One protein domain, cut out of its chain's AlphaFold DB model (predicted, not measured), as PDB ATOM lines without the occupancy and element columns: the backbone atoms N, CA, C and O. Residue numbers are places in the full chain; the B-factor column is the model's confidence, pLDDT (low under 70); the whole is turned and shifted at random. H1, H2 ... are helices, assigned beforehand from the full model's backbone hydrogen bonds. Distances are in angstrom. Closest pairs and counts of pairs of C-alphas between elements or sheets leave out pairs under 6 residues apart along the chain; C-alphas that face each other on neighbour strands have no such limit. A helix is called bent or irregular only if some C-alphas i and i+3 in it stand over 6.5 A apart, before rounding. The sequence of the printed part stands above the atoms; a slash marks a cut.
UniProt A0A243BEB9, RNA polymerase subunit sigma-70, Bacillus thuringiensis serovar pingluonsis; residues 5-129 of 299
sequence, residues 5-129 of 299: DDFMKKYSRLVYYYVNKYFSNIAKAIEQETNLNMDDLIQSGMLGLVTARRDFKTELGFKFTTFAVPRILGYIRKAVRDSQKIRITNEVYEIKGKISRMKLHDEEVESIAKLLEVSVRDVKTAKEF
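Overview. This is residues 5 to 129 of the 299 residues of the protein "RNA polymerase subunit sigma-70" of Bacillus thuringiensis serovar pingluonsis (UniProt A0A243BEB9). Two lobes stand end to end along the longest axis: a larger one of three long helices, H1, H3 and H4, crossing one another at steep tilts with short H2 near one end, and a smaller one of H5, H6 and H7, with H7 packed on both of its partners. Residues 83 to 89 join the lobes, and the loop of residues 58 to 63 sticks out from the larger one. The printed part has 125 residues with seven named helices, H1 to H7 in order, and no named strand; its class is all helix. It is only just loose, close to compact, with a radius of gyration of the C-alphas of 16.9 A and spans of 52 by 36 by 22 A.

Along the chain. Find C-alpha 5 at (108.777, 155.499, 197.581); from there H1 runs through residues 5 to 23, 26.0 A long. It has a kink of 34 degrees near residue 12 and is irregular: C-alphas 10 and 13 are 7.2 A apart. After a tight link come H2, residues 27 to 34, and, after another tight link, H3, residues 38 to 55, 25.9 A long. Look for C-alpha 64 at (109.369, 160.590, 181.639), where H4 begins; it runs to residue 82, over 27.0 A. H5 is residues 90 to 102, 18.4 A long, H6 residues 109 to 116, and H7 residues 120 to 128, ending at C-alpha 128 (138.158, 186.895, 183.080).

Arrangement. H1, with residues 11 to 19 alone, touches H3 at a steep tilt of 52 degrees, opposite ways; their closest C-alphas, of Val 15 and Gly 45, are 6.0 A apart. With residues 15 to 19 alone it touches H4, closest at the C-alphas of Val 15 and Ile 72, 7.1 A. H2 is close to H4 but not clearly touching, with Thr 34 and Val 80 the closest C-alphas at 6.7 A. H3 and H4 touch at a steep tilt of 49 degrees, opposite ways, closest at the C-alphas of Gly 48 and Ile 72, 4.3 A. H4 and H5 are close but not clearly touching, closest at the C-alphas of Arg 81 and Tyr 93, 7.5 A. H5, with residues 91 to 96 alone, touches H7, closest at the C-alphas of Lys 96 and Ala 126, 5.1 A. H6 touches H7 too, closest at the C-alphas of Ala 113 and Val 120, 5.4 A. Every O i to N i+4 pair is within hydrogen-bond range in H2, H3, H5, H6 and H7; H1 has 12 of 15 and H4 13 of 15.

Size, cuts and confidence. The two C-alphas farthest apart, of Asp 6 and Glu 108, are 52.1 A apart. The printed part has no cut and no long link. Its mean pLDDT is 90.0, and no printed residue is under 70.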
ATOM      1  N   ASP A   5     107.772 156.528 197.306       85.12
ATOM      2  CA  ASP A   5     108.777 155.499 197.581       85.12
ATOM      3  C   ASP A   5     109.030 154.587 196.378       85.12
ATOM      4  O   ASP A   5     110.183 154.348 196.003       85.12
ATOM      5  N   ASP A   6     107.971 154.120 195.711       88.06
ATOM      6  CA  ASP A   6     108.113 153.286 194.513       88.06
ATOM      7  C   ASP A   6     108.781 154.058 193.371       88.06
ATOM      8  O   ASP A   6     109.546 153.507 192.574       88.06
ATOM      9  N   PHE A   7     108.534 155.366 193.296       89.56
ATOM     10  CA  PHE A   7     109.162 156.245 192.318       89.56
ATOM     11  C   PHE A   7     110.633 156.469 192.559       89.56
ATOM     12  O   PHE A   7     111.427 156.326 191.623       89.56
ATOM     13  N   MET A   8     111.005 156.751 193.799       89.00
ATOM     14  CA  MET A   8     112.405 156.888 194.159       89.00
ATOM     15  C   MET A   8     113.144 155.561 193.964       89.00
ATOM     16  O   MET A   8     114.229 155.558 193.383       89.00
ATOM     17  N   LYS A   9     112.540 154.413 194.295       88.06
ATOM     18  CA  LYS A   9     113.127 153.093 193.993       88.06
ATOM     19  C   LYS A   9     113.341 152.871 192.494       88.06
ATOM     20  O   LYS A   9     114.391 152.370 192.097       88.06
ATOM     21  N   LYS A  10     112.386 153.278 191.653       88.81
ATOM     22  CA  LYS A  10     112.462 153.086 190.197       88.81
ATOM     23  C   LYS A  10     113.476 154.005 189.509       88.81
ATOM     24  O   LYS A  10     114.176 153.558 188.604       88.81
ATOM     25  N   TYR A  11     113.550 155.279 189.905       91.44
ATOM     26  CA  TYR A  11     114.305 156.302 189.169       91.44
ATOM     27  C   TYR A  11     115.567 156.815 189.877       91.44
ATOM     28  O   TYR A  11     116.362 157.496 189.236       91.44
ATOM     29  N   SER A  12     115.834 156.452 191.135       90.19
ATOM     30  CA  SER A  12     117.082 156.830 191.826       90.19
ATOM     31  C   SER A  12     118.330 156.402 191.052       90.19
ATOM     32  O   SER A  12     119.224 157.212 190.818       90.19
ATOM     33  N   ARG A  13     118.364 155.154 190.560       92.06
ATOM     34  CA  ARG A  13     119.470 154.612 189.745       92.06
ATOM     35  C   ARG A  13     119.758 155.440 188.493       92.06
ATOM     36  O   ARG A  13     120.907 155.505 188.061       92.06
ATOM     37  N   LEU A  14     118.741 156.102 187.935       92.00
ATOM     38  CA  LEU A  14     118.908 157.022 186.813       92.00
ATOM     39  C   LEU A  14     119.825 158.182 187.212       92.00
ATOM     40  O   LEU A  14     120.777 158.482 186.500       92.00
ATOM     41  N   VAL A  15     119.576 158.799 188.370       93.38
ATOM     42  CA  VAL A  15     120.385 159.917 188.875       93.38
ATOM     43  C   VAL A  15     121.828 159.470 189.073       93.38
ATOM     44  O   VAL A  15     122.724 160.094 188.513       93.38
ATOM     45  N   TYR A  16     122.058 158.343 189.758       93.19
ATOM     46  CA  TYR A  16     123.407 157.795 189.943       93.19
ATOM     47  C   TYR A  16     124.137 157.570 188.613       93.19
ATOM     48  O   TYR A  16     125.307 157.930 188.486       93.19
ATOM     49  N   TYR A  17     123.459 157.010 187.605       93.81
ATOM     50  CA  TYR A  17     124.055 156.780 186.289       93.81
ATOM     51  C   TYR A  17     124.464 158.091 185.607       93.81
ATOM     52  O   TYR A  17     125.599 158.220 185.150       93.81
ATOM     53  N   TYR A  18     123.570 159.082 185.550       92.25
ATOM     54  CA  TYR A  18     123.852 160.349 184.872       92.25
ATOM     55  C   TYR A  18     124.873 161.203 185.629       92.25
ATOM     56  O   TYR A  18     125.727 161.824 184.996       92.25
ATOM     57  N   VAL A  19     124.847 161.201 186.962       92.31
ATOM     58  CA  VAL A  19     125.860 161.901 187.759       92.31
ATOM     59  C   VAL A  19     127.240 161.290 187.498       92.31
ATOM     60  O   VAL A  19     128.157 162.004 187.095       92.31
ATOM     61  N   ASN A  20     127.374 159.965 187.596       92.00
ATOM     62  CA  ASN A  20     128.639 159.286 187.302       92.00
ATOM     63  C   ASN A  20     129.088 159.487 185.851       92.00
ATOM     64  O   ASN A  20     130.255 159.769 185.606       92.00
ATOM     65  N   LYS A  21     128.179 159.415 184.877       91.75
ATOM     66  CA  LYS A  21     128.518 159.582 183.458       91.75
ATOM     67  C   LYS A  21     129.084 160.967 183.130       91.75
ATOM     68  O   LYS A  21     130.014 161.060 182.338       91.75
ATOM     69  N   TYR A  22     128.506 162.032 183.686       88.56
ATOM     70  CA  TYR A  22     128.861 163.405 183.302       88.56
ATOM     71  C   TYR A  22     129.846 164.082 184.255       88.56
ATOM     72  O   TYR A  22     130.569 164.978 183.824       88.56
ATOM     73  N   PHE A  23     129.878 163.678 185.527       89.44
ATOM     74  CA  PHE A  23     130.629 164.386 186.560       89.44
ATOM     75  C   PHE A  23     131.764 163.568 187.176       89.44
ATOM     76  O   PHE A  23     132.632 164.186 187.774       89.44
ATOM     77  N   SER A  24     131.860 162.244 186.986       87.94
ATOM     78  CA  SER A  24     132.956 161.438 187.574       87.94
ATOM     79  C   SER A  24     134.356 161.976 187.248       87.94
ATOM     80  O   SER A  24     135.177 162.155 188.144       87.94
ATOM     81  N   ASN A  25     134.603 162.324 185.983       86.88
ATOM     82  CA  ASN A  25     135.897 162.840 185.522       86.88
ATOM     83  C   ASN A  25     136.224 164.244 186.058       86.88
ATOM     84  O   ASN A  25     137.382 164.652 186.056       86.88
ATOM     85  N   ILE A  26     135.209 164.999 186.484       84.88
ATOM     86  CA  ILE A  26     135.322 166.412 186.873       84.88
ATOM     87  C   ILE A  26     135.048 166.591 188.381       84.88
ATOM     88  O   ILE A  26     135.300 167.660 188.926       84.88
ATOM     89  N   ALA A  27     134.616 165.541 189.085       85.44
ATOM     90  CA  ALA A  27     134.205 165.585 190.488       85.44
ATOM     91  C   ALA A  27     135.299 166.167 191.388       85.44
ATOM     92  O   ALA A  27     135.034 167.102 192.130       85.44
ATOM     93  N   LYS A  28     136.552 165.721 191.225       83.62
ATOM     94  CA  LYS A  28     137.697 166.257 191.984       83.62
ATOM     95  C   LYS A  28     137.925 167.753 191.753       83.62
ATOM     96  O   LYS A  28     138.314 168.465 192.671       83.62
ATOM     97  N   ALA A  29     137.715 168.233 190.527       83.50
ATOM     98  CA  ALA A  29     137.863 169.653 190.217       83.50
ATOM     99  C   ALA A  29     136.715 170.472 190.824       83.50
ATOM    100  O   ALA A  29     136.956 171.528 191.399       83.50
ATOM    101  N   ILE A  30     135.482 169.961 190.748       83.62
ATOM    102  CA  ILE A  30     134.306 170.587 191.370       83.62
ATOM    103  C   ILE A  30     134.475 170.657 192.887       83.62
ATOM    104  O   ILE A  30     134.237 171.713 193.466       83.62
ATOM    105  N   GLU A  31     134.940 169.583 193.517       87.06
ATOM    106  CA  GLU A  31     135.194 169.520 194.957       87.06
ATOM    107  C   GLU A  31     136.226 170.573 195.386       87.06
ATOM    108  O   GLU A  31     135.979 171.341 196.306       87.06
ATOM    109  N   GLN A  32     137.333 170.727 194.652       81.38
ATOM    110  CA  GLN A  32     138.330 171.769 194.944       81.38
ATOM    111  C   GLN A  32     137.799 173.202 194.759       81.38
ATOM    112  O   GLN A  32     138.217 174.128 195.461       81.38
ATOM    113  N   GLU A  33     136.904 173.410 193.790       81.75
ATOM    114  CA  GLU A  33     136.377 174.733 193.441       81.75
ATOM    115  C   GLU A  33     135.179 175.152 194.317       81.75
ATOM    116  O   GLU A  33     135.023 176.342 194.608       81.75
ATOM    117  N   THR A  34     134.352 174.196 194.752       82.56
ATOM    118  CA  THR A  34     133.039 174.434 195.392       82.56
ATOM    119  C   THR A  34     132.829 173.715 196.725       82.56
ATOM    120  O   THR A  34     131.845 174.001 197.397       82.56
ATOM    121  N   ASN A  35     133.728 172.807 197.120       85.94
ATOM    122  CA  ASN A  35     133.571 171.881 198.251       85.94
ATOM    123  C   ASN A  35     132.336 170.964 198.158       85.94
ATOM    124  O   ASN A  35     131.898 170.438 199.175       85.94
ATOM    125  N   LEU A  36     131.761 170.789 196.962       89.69
ATOM    126  CA  LEU A  36     130.700 169.813 196.734       89.69
ATOM    127  C   LEU A  36     131.306 168.455 196.403       89.69
ATOM    128  O   LEU A  36     132.030 168.314 195.411       89.69
ATOM    129  N   ASN A  37     130.944 167.456 197.195       91.94
ATOM    130  CA  ASN A  37     131.360 166.082 196.983       91.94
ATOM    131  C   ASN A  37     130.417 165.387 195.995       91.94
ATOM    132  O   ASN A  37     129.351 165.890 195.629       91.94
ATOM    133  N   MET A  38     130.794 164.182 195.567       91.56
ATOM    134  CA  MET A  38     129.969 163.398 194.643       91.56
ATOM    135  C   MET A  38     128.558 163.143 195.195       91.56
ATOM    136  O   MET A  38     127.581 163.216 194.448       91.56
ATOM    137  N   ASP A  39     128.442 162.914 196.503       93.12
ATOM    138  CA  ASP A  39     127.158 162.701 197.170       93.12
ATOM    139  C   ASP A  39     126.272 163.952 197.133       93.12
ATOM    140  O   ASP A  39     125.065 163.837 196.913       93.12
ATOM    141  N   ASP A  40     126.853 165.151 197.226       94.50
ATOM    142  CA  ASP A  40     126.109 166.412 197.128       94.50
ATOM    143  C   ASP A  40     125.570 166.638 195.711       94.50
ATOM    144  O   ASP A  40     124.446 167.119 195.519       94.50
ATOM    145  N   LEU A  41     126.339 166.237 194.691       94.00
ATOM    146  CA  LEU A  41     125.876 166.252 193.301       94.00
ATOM    147  C   LEU A  41     124.725 165.263 193.097       94.00
ATOM    148  O   LEU A  41     123.749 165.586 192.417       94.00
ATOM    149  N   ILE A  42     124.802 164.077 193.704       94.62
ATOM    150  CA  ILE A  42     123.724 163.083 193.658       94.62
ATOM    151  C   ILE A  42     122.472 163.635 194.334       94.62
ATOM    152  O   ILE A  42     121.404 163.602 193.724       94.62
ATOM    153  N   GLN A  43     122.587 164.201 195.537       94.44
ATOM    154  CA  GLN A  43     121.459 164.805 196.250       94.44
ATOM    155  C   GLN A  43     120.827 165.953 195.452       94.44
ATOM    156  O   GLN A  43     119.607 165.992 195.276       94.44
ATOM    157  N   SER A  44     121.646 166.828 194.865       95.25
ATOM    158  CA  SER A  44     121.176 167.897 193.974       95.25
ATOM    159  C   SER A  44     120.433 167.337 192.754       95.25
ATOM    160  O   SER A  44     119.395 167.861 192.343       95.25
ATOM    161  N   GLY A  45     120.922 166.231 192.191       95.12
ATOM    162  CA  GLY A  45     120.252 165.505 191.115       95.12
ATOM    163  C   GLY A  45     118.923 164.877 191.542       95.12
ATOM    164  O   GLY A  45     117.958 164.923 190.776       95.12
ATOM    165  N   MET A  46     118.837 164.345 192.766       94.88
ATOM    166  CA  MET A  46     117.598 163.801 193.336       94.88
ATOM    167  C   MET A  46     116.535 164.891 193.503       94.88
ATOM    168  O   MET A  46     115.381 164.667 193.142       94.88
ATOM    169  N   LEU A  47     116.917 166.096 193.942       94.56
ATOM    170  CA  LEU A  47     116.007 167.248 193.964       94.56
ATOM    171  C   LEU A  47     115.474 167.562 192.560       94.56
ATOM    172  O   LEU A  47     114.274 167.760 192.375       94.56
ATOM    173  N   GLY A  48     116.342 167.523 191.545       94.44
ATOM    174  CA  GLY A  48     115.930 167.689 190.150       94.44
ATOM    175  C   GLY A  48     114.938 166.622 189.672       94.44
ATOM    176  O   GLY A  48     114.006 166.944 188.931       94.44
ATOM    177  N   LEU A  49     115.096 165.373 190.121       94.75
ATOM    178  CA  LEU A  49     114.187 164.264 189.816       94.75
ATOM    179  C   LEU A  49     112.804 164.456 190.463       94.75
ATOM    180  O   LEU A  49     111.789 164.277 189.787       94.75
ATOM    181  N   VAL A  50     112.754 164.846 191.740       93.25
ATOM    182  CA  VAL A  50     111.494 165.115 192.458       93.25
ATOM    183  C   VAL A  50     110.739 166.261 191.792       93.25
ATOM    184  O   VAL A  50     109.553 166.135 191.480       93.25
ATOM    185  N   THR A  51     111.435 167.350 191.466       92.38
ATOM    186  CA  THR A  51     110.819 168.468 190.750       92.38
ATOM    187  C   THR A  51     110.352 168.020 189.361       92.38
ATOM    188  O   THR A  51     109.263 168.385 188.929       92.38
ATOM    189  N   ALA A  52     111.128 167.201 188.637       92.94
ATOM    190  CA  ALA A  52     110.714 166.653 187.343       92.94
ATOM    191  C   ALA A  52     109.419 165.839 187.430       92.94
ATOM    192  O   ALA A  52     108.579 165.976 186.549       92.94
ATOM    193  N   ARG A  53     109.213 165.046 188.486       91.25
ATOM    194  CA  ARG A  53     107.944 164.335 188.710       91.25
ATOM    195  C   ARG A  53     106.771 165.298 188.861       91.25
ATOM    196  O   ARG A  53     105.735 165.068 188.250       91.25
ATOM    197  N   ARG A  54     106.943 166.363 189.651       89.69
ATOM    198  CA  ARG A  54     105.890 167.356 189.920       89.69
ATOM    199  C   ARG A  54     105.411 168.062 188.651       89.69
ATOM    200  O   ARG A  54     104.217 168.276 188.491       89.69
ATOM    201  N   ASP A  55     106.339 168.400 187.760       90.31
ATOM    202  CA  ASP A  55     106.038 169.241 186.595       90.31
ATOM    203  C   ASP A  55     105.813 168.439 185.303       90.31
ATOM    204  O   ASP A  55     105.537 169.015 184.248       90.31
ATOM    205  N   PHE A  56     105.944 167.111 185.358       90.81
ATOM    206  CA  PHE A  56     105.752 166.255 184.196       90.81
ATOM    207  C   PHE A  56     104.266 166.063 183.884       90.81
ATOM    208  O   PHE A  56     103.506 165.533 184.692       90.81
ATOM    209  N   LYS A  57     103.871 166.433 182.662       89.00
ATOM    210  CA  LYS A  57     102.521 166.209 182.135       89.00
ATOM    211  C   LYS A  57     102.513 164.987 181.224       89.00
ATOM    212  O   LYS A  57     103.152 164.989 180.173       89.00
ATOM    213  N   THR A  58     101.760 163.961 181.607       85.75
ATOM    214  CA  THR A  58     101.621 162.702 180.850       85.75
ATOM    215  C   THR A  58     100.932 162.878 179.499       85.75
ATOM    216  O   THR A  58     101.163 162.088 178.590       85.75
ATOM    217  N   GLU A  59     100.131 163.932 179.350       86.88
ATOM    218  CA  GLU A  59      99.379 164.271 178.132       86.88
ATOM    219  C   GLU A  59     100.277 164.550 176.918       86.88
ATOM    220  O   GLU A  59      99.847 164.411 175.780       86.88
ATOM    221  N   LEU A  60     101.548 164.898 177.146       80.25
ATOM    222  CA  LEU A  60     102.505 165.234 176.089       80.25
ATOM    223  C   LEU A  60     103.059 164.005 175.341       80.25
ATOM    224  O   LEU A  60     103.813 164.172 174.387       80.25
ATOM    225  N   GLY A  61     102.754 162.775 175.774       83.12
ATOM    226  CA  GLY A  61     103.122 161.538 175.061       83.12
ATOM    227  C   GLY A  61     104.609 161.143 175.096       83.12
ATOM    228  O   GLY A  61     104.985 160.101 174.562       83.12
ATOM    229  N   PHE A  62     105.478 161.926 175.742       87.38
ATOM    230  CA  PHE A  62     106.905 161.609 175.866       87.38
ATOM    231  C   PHE A  62     107.206 160.698 177.059       87.38
ATOM    232  O   PHE A  62     106.529 160.721 178.084       87.38
ATOM    233  N   LYS A  63     108.292 159.921 176.970       89.56
ATOM    234  CA  LYS A  63     108.800 159.151 178.117       89.56
ATOM    235  C   LYS A  63     109.281 160.105 179.215       89.56
ATOM    236  O   LYS A  63     110.032 161.039 178.940       89.56
ATOM    237  N   PHE A  64     108.941 159.805 180.472       90.06
ATOM    238  CA  PHE A  64     109.369 160.590 181.639       90.06
ATOM    239  C   PHE A  64     110.888 160.827 181.684       90.06
ATOM    240  O   PHE A  64     111.340 161.921 182.003       90.06
ATOM    241  N   THR A  65     111.690 159.825 181.313       90.19
ATOM    242  CA  THR A  65     113.159 159.918 181.303       90.19
ATOM    243  C   THR A  65     113.674 161.027 180.388       90.19
ATOM    244  O   THR A  65     114.609 161.731 180.763       90.19
ATOM    245  N   THR A  66     113.043 161.233 179.229       91.00
ATOM    246  CA  THR A  66     113.398 162.299 178.281       91.00
ATOM    247  C   THR A  66     113.225 163.683 178.910       91.00
ATOM    248  O   THR A  66     114.038 164.571 178.673       91.00
ATOM    249  N   PHE A  67     112.211 163.850 179.762       91.31
ATOM    250  CA  PHE A  67     111.950 165.095 180.485       91.31
ATOM    251  C   PHE A  67     112.818 165.256 181.742       91.31
ATOM    252  O   PHE A  67     113.322 166.341 182.033       91.31
ATOM    253  N   ALA A  68     113.014 164.172 182.496       92.81
ATOM    254  CA  ALA A  68     113.703 164.209 183.779       92.81
ATOM    255  C   ALA A  68     115.207 164.467 183.640       92.81
ATOM    256  O   ALA A  68     115.772 165.214 184.436       92.81
ATOM    257  N   VAL A  69     115.866 163.892 182.626       93.88
ATOM    258  CA  VAL A  69     117.330 163.968 182.481       93.88
ATOM    259  C   VAL A  69     117.847 165.411 182.341       93.88
ATOM    260  O   VAL A  69     118.729 165.783 183.121       93.88
ATOM    261  N   PRO A  70     117.317 166.268 181.440       92.94
ATOM    262  CA  PRO A  70     117.731 167.672 181.366       92.94
ATOM    263  C   PRO A  70     117.530 168.425 182.686       92.94
ATOM    264  O   PRO A  70     118.364 169.249 183.058       92.94
ATOM    265  N   ARG A  71     116.460 168.103 183.424       93.62
ATOM    266  CA  ARG A  71     116.153 168.701 184.728       93.62
ATOM    267  C   ARG A  71     117.144 168.306 185.809       93.62
ATOM    268  O   ARG A  71     117.662 169.185 186.487       93.62
ATOM    269  N   ILE A  72     117.449 167.015 185.925       94.75
ATOM    270  CA  ILE A  72     118.454 166.492 186.858       94.75
ATOM    271  C   ILE A  72     119.794 167.195 186.609       94.75
ATOM    272  O   ILE A  72     120.372 167.778 187.523       94.75
ATOM    273  N   LEU A  73     120.252 167.227 185.353       93.94
ATOM    274  CA  LEU A  73     121.512 167.883 184.994       93.94
ATOM    275  C   LEU A  73     121.479 169.400 185.238       93.94
ATOM    276  O   LEU A  73     122.492 169.978 185.627       93.94
ATOM    277  N   GLY A  74     120.338 170.053 185.008       92.75
ATOM    278  CA  GLY A  74     120.150 171.479 185.278       92.75
ATOM    279  C   GLY A  74     120.259 171.818 186.765       92.75
ATOM    280  O   GLY A  74     120.957 172.766 187.119       92.75
ATOM    281  N   TYR A  75     119.644 171.012 187.634       94.56
ATOM    282  CA  TYR A  75     119.731 171.180 189.088       94.56
ATOM    283  C   TYR A  75     121.160 171.010 189.605       94.56
ATOM    284  O   TYR A  75     121.623 171.834 190.389       94.56
ATOM    285  N   ILE A  76     121.888 170.007 189.108       93.88
ATOM    286  CA  ILE A  76     123.292 169.792 189.482       93.88
ATOM    287  C   ILE A  76     124.155 170.984 189.045       93.88
ATOM    288  O   ILE A  76     124.911 171.529 189.842       93.88
ATOM    289  N   ARG A  77     124.019 171.444 187.792       90.44
ATOM    290  CA  ARG A  77     124.778 172.609 187.293       90.44
ATOM    291  C   ARG A  77     124.471 173.880 188.076       90.44
ATOM    292  O   ARG A  77     125.383 174.655 188.351       90.44
ATOM    293  N   LYS A  78     123.203 174.079 188.444       90.94
ATOM    294  CA  LYS A  78     122.777 175.182 189.306       90.94
ATOM    295  C   LYS A  78     123.469 175.108 190.670       90.94
ATOM    296  O   LYS A  78     124.054 176.104 191.078       90.94
ATOM    297  N   ALA A  79     123.458 173.944 191.320       91.94
ATOM    298  CA  ALA A  79     124.104 173.750 192.618       91.94
ATOM    299  C   ALA A  79     125.614 174.041 192.565       91.94
ATOM    300  O   ALA A  79     126.130 174.767 193.414       91.94
ATOM    301  N   VAL A  80     126.302 173.556 191.524       90.12
ATOM    302  CA  VAL A  80     127.733 173.823 191.313       90.12
ATOM    303  C   VAL A  80     128.000 175.316 191.136       90.12
ATOM    304  O   VAL A  80     128.902 175.842 191.776       90.12
ATOM    305  N   ARG A  81     127.219 176.017 190.305       88.94
ATOM    306  CA  ARG A  81     127.370 177.465 190.085       88.94
ATOM    307  C   ARG A  81     127.125 178.264 191.368       88.94
ATOM    308  O   ARG A  81     127.907 179.153 191.690       88.94
ATOM    309  N   ASP A  82     126.053 177.951 192.089       89.06
ATOM    310  CA  ASP A  82     125.639 178.707 193.275       89.06
ATOM    311  C   ASP A  82     126.608 178.494 194.461       89.06
ATOM    312  O   ASP A  82     126.713 179.362 195.328       89.06
ATOM    313  N   SER A  83     127.363 177.387 194.459       89.44
ATOM    314  CA  SER A  83     128.368 177.040 195.481       89.44
ATOM    315  C   SER A  83     129.777 177.572 195.180       89.44
ATOM    316  O   SER A  83     130.712 177.324 195.940       89.44
ATOM    317  N   GLN A  84     129.974 178.306 194.079       85.38
ATOM    318  CA  GLN A  84     131.276 178.907 193.780       85.38
ATOM    319  C   GLN A  84     131.596 180.050 194.749       85.38
ATOM    320  O   GLN A  84     130.741 180.868 195.090       85.38
ATOM    321  N   LYS A  85     132.871 180.153 195.149       85.88
ATOM    322  CA  LYS A  85     133.351 181.200 196.073       85.88
ATOM    323  C   LYS A  85     133.157 182.618 195.523       85.88
ATOM    324  O   LYS A  85     132.992 183.561 196.291       85.88
ATOM    325  N   ILE A  86     133.172 182.768 194.198       85.56
ATOM    326  CA  ILE A  86     132.882 184.021 193.496       85.56
ATOM    327  C   ILE A  86     131.518 183.870 192.826       85.56
ATOM    328  O   ILE A  86     131.352 183.031 191.940       85.56
ATOM    329  N   ARG A  87     130.547 184.687 193.243       84.56
ATOM    330  CA  ARG A  87     129.189 184.667 192.685       84.56
ATOM    331  C   ARG A  87     129.132 185.377 191.345       84.56
ATOM    332  O   ARG A  87     129.634 186.491 191.208       84.56
ATOM    333  N   ILE A  88     128.469 184.744 190.384       85.44
ATOM    334  CA  ILE A  88     128.315 185.235 189.015       85.44
ATOM    335  C   ILE A  88     126.892 184.973 188.534       85.44
ATOM    336  O   ILE A  88     126.208 184.080 189.036       85.44
ATOM    337  N   THR A  89     126.434 185.782 187.579       89.25
ATOM    338  CA  THR A  89     125.117 185.614 186.967       89.25
ATOM    339  C   THR A  89     125.050 184.353 186.102       89.25
ATOM    340  O   THR A  89     126.065 183.785 185.685       89.25
ATOM    341  N   ASN A  90     123.832 183.883 185.827       86.94
ATOM    342  CA  ASN A  90     123.660 182.678 185.025       86.94
ATOM    343  C   ASN A  90     124.157 182.873 183.586       86.94
ATOM    344  O   ASN A  90     124.774 181.963 183.034       86.94
ATOM    345  N   GLU A  91     123.951 184.057 183.002       89.56
ATOM    346  CA  GLU A  91     124.340 184.332 181.616       89.56
ATOM    347  C   GLU A  91     125.853 184.171 181.429       89.56
ATOM    348  O   GLU A  91     126.305 183.464 180.529       89.56
ATOM    349  N   VAL A  92     126.650 184.749 182.331       90.62
ATOM    350  CA  VAL A  92     128.117 184.696 182.263       90.62
ATOM    351  C   VAL A  92     128.635 183.264 182.462       90.62
ATOM    352  O   VAL A  92     129.555 182.835 181.758       90.62
ATOM    353  N   TYR A  93     128.023 182.487 183.364       88.94
ATOM    354  CA  TYR A  93     128.381 181.078 183.570       88.94
ATOM    355  C   TYR A  93     128.083 180.225 182.325       88.94
ATOM    356  O   TYR A  93     128.902 179.394 181.916       88.94
ATOM    357  N   GLU A  94     126.938 180.450 181.678       89.06
ATOM    358  CA  GLU A  94     126.574 179.761 180.441       89.06
ATOM    359  C   GLU A  94     127.492 180.127 179.275       89.06
ATOM    360  O   GLU A  94     127.927 179.225 178.551       89.06
ATOM    361  N   ILE A  95     127.827 181.413 179.114       91.50
ATOM    362  CA  ILE A  95     128.768 181.895 178.094       91.50
ATOM    363  C   ILE A  95     130.120 181.209 178.276       91.50
ATOM    364  O   ILE A  95     130.636 180.619 177.327       91.50
ATOM    365  N   LYS A  96     130.659 181.179 179.502       89.94
ATOM    366  CA  LYS A  96     131.910 180.469 179.789       89.94
ATOM    367  C   LYS A  96     131.826 178.984 179.430       89.94
ATOM    368  O   LYS A  96     132.737 178.440 178.807       89.94
ATOM    369  N   GLY A  97     130.715 178.330 179.769       88.38
ATOM    370  CA  GLY A  97     130.469 176.940 179.393       88.38
ATOM    371  C   GLY A  97     130.426 176.721 177.875       88.38
ATOM    372  O   GLY A  97     130.923 175.702 177.397       88.38
ATOM    373  N   LYS A  98     129.858 177.660 177.104       90.38
ATOM    374  CA  LYS A  98     129.861 177.622 175.629       90.38
ATOM    375  C   LYS A  98     131.280 177.795 175.075       90.38
ATOM    376  O   LYS A  98     131.689 176.966 174.267       90.38
ATOM    377  N   ILE A  99     132.040 178.770 175.581       90.81
ATOM    378  CA  ILE A  99     133.445 179.012 175.203       90.81
ATOM    379  C   ILE A  99     134.287 177.747 175.413       90.81
ATOM    380  O   ILE A  99     134.981 177.317 174.494       90.81
ATOM    381  N   SER A 100     134.173 177.094 176.576       88.44
ATOM    382  CA  SER A 100     134.918 175.860 176.857       88.44
ATOM    383  C   SER A 100     134.494 174.673 175.993       88.44
ATOM    384  O   SER A 100     135.346 173.895 175.573       88.44
ATOM    385  N   ARG A 101     133.197 174.521 175.690       87.94
ATOM    386  CA  ARG A 101     132.717 173.439 174.808       87.94
ATOM    387  C   ARG A 101     133.184 173.610 173.366       87.94
ATOM    388  O   ARG A 101     133.500 172.619 172.718       87.94
ATOM    389  N   MET A 102     133.218 174.849 172.882       90.75
ATOM    390  CA  MET A 102     133.627 175.191 171.518       90.75
ATOM    391  C   MET A 102     135.140 175.436 171.386       90.75
ATOM    392  O   MET A 102     135.615 175.660 170.283       90.75
ATOM    393  N   LYS A 103     135.900 175.358 172.489       89.38
ATOM    394  CA  LYS A 103     137.353 175.603 172.554       89.38
ATOM    395  C   LYS A 103     137.782 176.994 172.056       89.38
ATOM    396  O   LYS A 103     138.897 177.161 171.579       89.38
ATOM    397  N   LEU A 104     136.945 178.012 172.252       88.38
ATOM    398  CA  LEU A 104     137.183 179.390 171.787       88.38
ATOM    399  C   LEU A 104     138.075 180.194 172.756       88.38
ATOM    400  O   LEU A 104     137.895 181.395 172.935       88.38
ATOM    401  N   HIS A 105     138.988 179.539 173.475       82.62
ATOM    402  CA  HIS A 105     139.783 180.196 174.519       82.62
ATOM    403  C   HIS A 105     140.779 181.213 173.946       82.62
ATOM    404  O   HIS A 105     140.969 182.287 174.530       82.62
ATOM    405  N   ASP A 106     141.343 180.894 172.783       88.12
ATOM    406  CA  ASP A 106     142.370 181.697 172.113       88.12
ATOM    407  C   ASP A 106     141.778 182.743 171.158       88.12
ATOM    408  O   ASP A 106     142.492 183.619 170.678       88.12
ATOM    409  N   GLU A 107     140.466 182.706 170.923       89.88
ATOM    410  CA  GLU A 107     139.798 183.668 170.052       89.88
ATOM    411  C   GLU A 107     139.613 185.042 170.709       89.88
ATOM    412  O   GLU A 107     139.570 185.206 171.943       89.88
ATOM    413  N   GLU A 108     139.475 186.051 169.847       91.56
ATOM    414  CA  GLU A 108     139.160 187.410 170.260       91.56
ATOM    415  C   GLU A 108     137.741 187.521 170.820       91.56
ATOM    416  O   GLU A 108     136.791 186.887 170.359       91.56
ATOM    417  N   VAL A 109     137.594 188.398 171.817       91.69
ATOM    418  CA  VAL A 109     136.326 188.632 172.524       91.69
ATOM    419  C   VAL A 109     135.216 189.055 171.553       91.69
ATOM    420  O   VAL A 109     134.067 188.656 171.728       91.69
ATOM    421  N   GLU A 110     135.549 189.824 170.515       91.81
ATOM    422  CA  GLU A 110     134.589 190.310 169.519       91.81
ATOM    423  C   GLU A 110     134.066 189.199 168.600       91.81
ATOM    424  O   GLU A 110     132.871 189.159 168.302       91.81
ATOM    425  N   SER A 111     134.932 188.269 168.191       90.94
ATOM    426  CA  SER A 111     134.550 187.107 167.379       90.94
ATOM    427  C   SER A 111     133.618 186.181 168.154       90.94
ATOM    428  O   SER A 111     132.560 185.801 167.654       90.94
ATOM    429  N   ILE A 112     133.952 185.913 169.421       90.56
ATOM    430  CA  ILE A 112     133.123 185.105 170.321       90.56
ATOM    431  C   ILE A 112     131.759 185.772 170.549       90.56
ATOM    432  O   ILE A 112     130.735 185.093 170.534       90.56
ATOM    433  N   ALA A 113     131.728 187.096 170.736       92.75
ATOM    434  CA  ALA A 113     130.490 187.851 170.923       92.75
ATOM    435  C   ALA A 113     129.557 187.753 169.707       92.75
ATOM    436  O   ALA A 113     128.357 187.546 169.880       92.75
ATOM    437  N   LYS A 114     130.106 187.832 168.484       92.38
ATOM    438  CA  LYS A 114     129.341 187.644 167.240       92.38
ATOM    439  C   LYS A 114     128.833 186.213 167.091       92.38
ATOM    440  O   LYS A 114     127.674 186.018 166.755       92.38
ATOM    441  N   LEU A 115     129.681 185.225 167.367       91.62
ATOM    442  CA  LEU A 115     129.341 183.809 167.213       91.62
ATOM    443  C   LEU A 115     128.287 183.341 168.226       91.62
ATOM    444  O   LEU A 115     127.451 182.499 167.910       91.62
ATOM    445  N   LEU A 116     128.334 183.873 169.449       88.94
ATOM    446  CA  LEU A 116     127.409 183.526 170.529       88.94
ATOM    447  C   LEU A 116     126.210 184.483 170.648       88.94
ATOM    448  O   LEU A 116     125.379 184.262 171.530       88.94
ATOM    449  N   GLU A 117     126.142 185.519 169.807       91.56
ATOM    450  CA  GLU A 117     125.112 186.571 169.810       91.56
ATOM    451  C   GLU A 117     124.912 187.227 171.193       91.56
ATOM    452  O   GLU A 117     123.796 187.449 171.660       91.56
ATOM    453  N   VAL A 118     126.016 187.535 171.881       91.25
ATOM    454  CA  VAL A 118     126.026 188.123 173.237       91.25
ATOM    455  C   VAL A 118     126.875 189.385 173.304       91.25
ATOM    456  O   VAL A 118     127.685 189.669 172.424       91.25
ATOM    457  N   SER A 119     126.696 190.170 174.369       92.75
ATOM    458  CA  SER A 119     127.440 191.414 174.538       92.75
ATOM    459  C   SER A 119     128.940 191.156 174.742       92.75
ATOM    460  O   SER A 119     129.352 190.249 175.469       92.75
ATOM    461  N   VAL A 120     129.781 192.013 174.152       92.50
ATOM    462  CA  VAL A 120     131.249 191.972 174.325       92.50
ATOM    463  C   VAL A 120     131.637 192.066 175.806       92.50
ATOM    464  O   VAL A 120     132.604 191.443 176.248       92.50
ATOM    465  N   ARG A 121     130.857 192.814 176.598       91.69
ATOM    466  CA  ARG A 121     131.065 192.957 178.041       91.69
ATOM    467  C   ARG A 121     130.914 191.618 178.758       91.69
ATOM    468  O   ARG A 121     131.794 191.265 179.540       91.69
ATOM    469  N   ASP A 122     129.851 190.874 178.471       91.62
ATOM    470  CA  ASP A 122     129.581 189.605 179.150       91.62
ATOM    471  C   ASP A 122     130.616 188.548 178.763       91.62
ATOM    472  O   ASP A 122     131.131 187.843 179.631       91.62
ATOM    473  N   VAL A 123     131.026 188.509 177.490       92.31
ATOM    474  CA  VAL A 123     132.112 187.629 177.025       92.31
ATOM    475  C   VAL A 123     133.426 187.953 177.734       92.31
ATOM    476  O   VAL A 123     134.114 187.042 178.197       92.31
ATOM    477  N   LYS A 124     133.761 189.240 177.885       92.69
ATOM    478  CA  LYS A 124     134.954 189.659 178.627       92.69
ATOM    479  C   LYS A 124     134.898 189.188 180.080       92.69
ATOM    480  O   LYS A 124     135.844 188.557 180.543       92.69
ATOM    481  N   THR A 125     133.775 189.405 180.766       90.88
ATOM    482  CA  THR A 125     133.606 188.931 182.150       90.88
ATOM    483  C   THR A 125     133.662 187.405 182.257       90.88
ATOM    484  O   THR A 125     134.258 186.879 183.192       90.88
ATOM    485  N   ALA A 126     133.116 186.680 181.277       90.81
ATOM    486  CA  ALA A 126     133.153 185.221 181.236       90.81
ATOM    487  C   ALA A 126     134.576 184.678 181.029       90.81
ATOM    488  O   ALA A 126     134.920 183.645 181.605       90.81
ATOM    489  N   LYS A 127     135.403 185.373 180.233       89.94
ATOM    490  CA  LYS A 127     136.813 185.025 179.990       89.94
ATOM    491  C   LYS A 127     137.700 185.355 181.194       89.94
ATOM    492  O   LYS A 127     138.574 184.564 181.532       89.94
ATOM    493  N   GLU A 128     137.454 186.486 181.854       89.00
ATOM    494  CA  GLU A 128     138.158 186.895 183.080       89.00
ATOM    495  C   GLU A 128     137.778 186.038 184.289       89.00
ATOM    496  O   GLU A 128     138.582 185.852 185.205       89.00
ATOM    497  N   PHE A 129     136.559 185.497 184.305       87.62
ATOM    498  CA  PHE A 129     136.124 184.656 185.398       87.62
ATOM    499  C   PHE A 129     137.005 183.410 185.511       87.62
ATOM    500  O   PHE A 129     137.075 182.603 184.585       87.62
TER     501      PHE A 129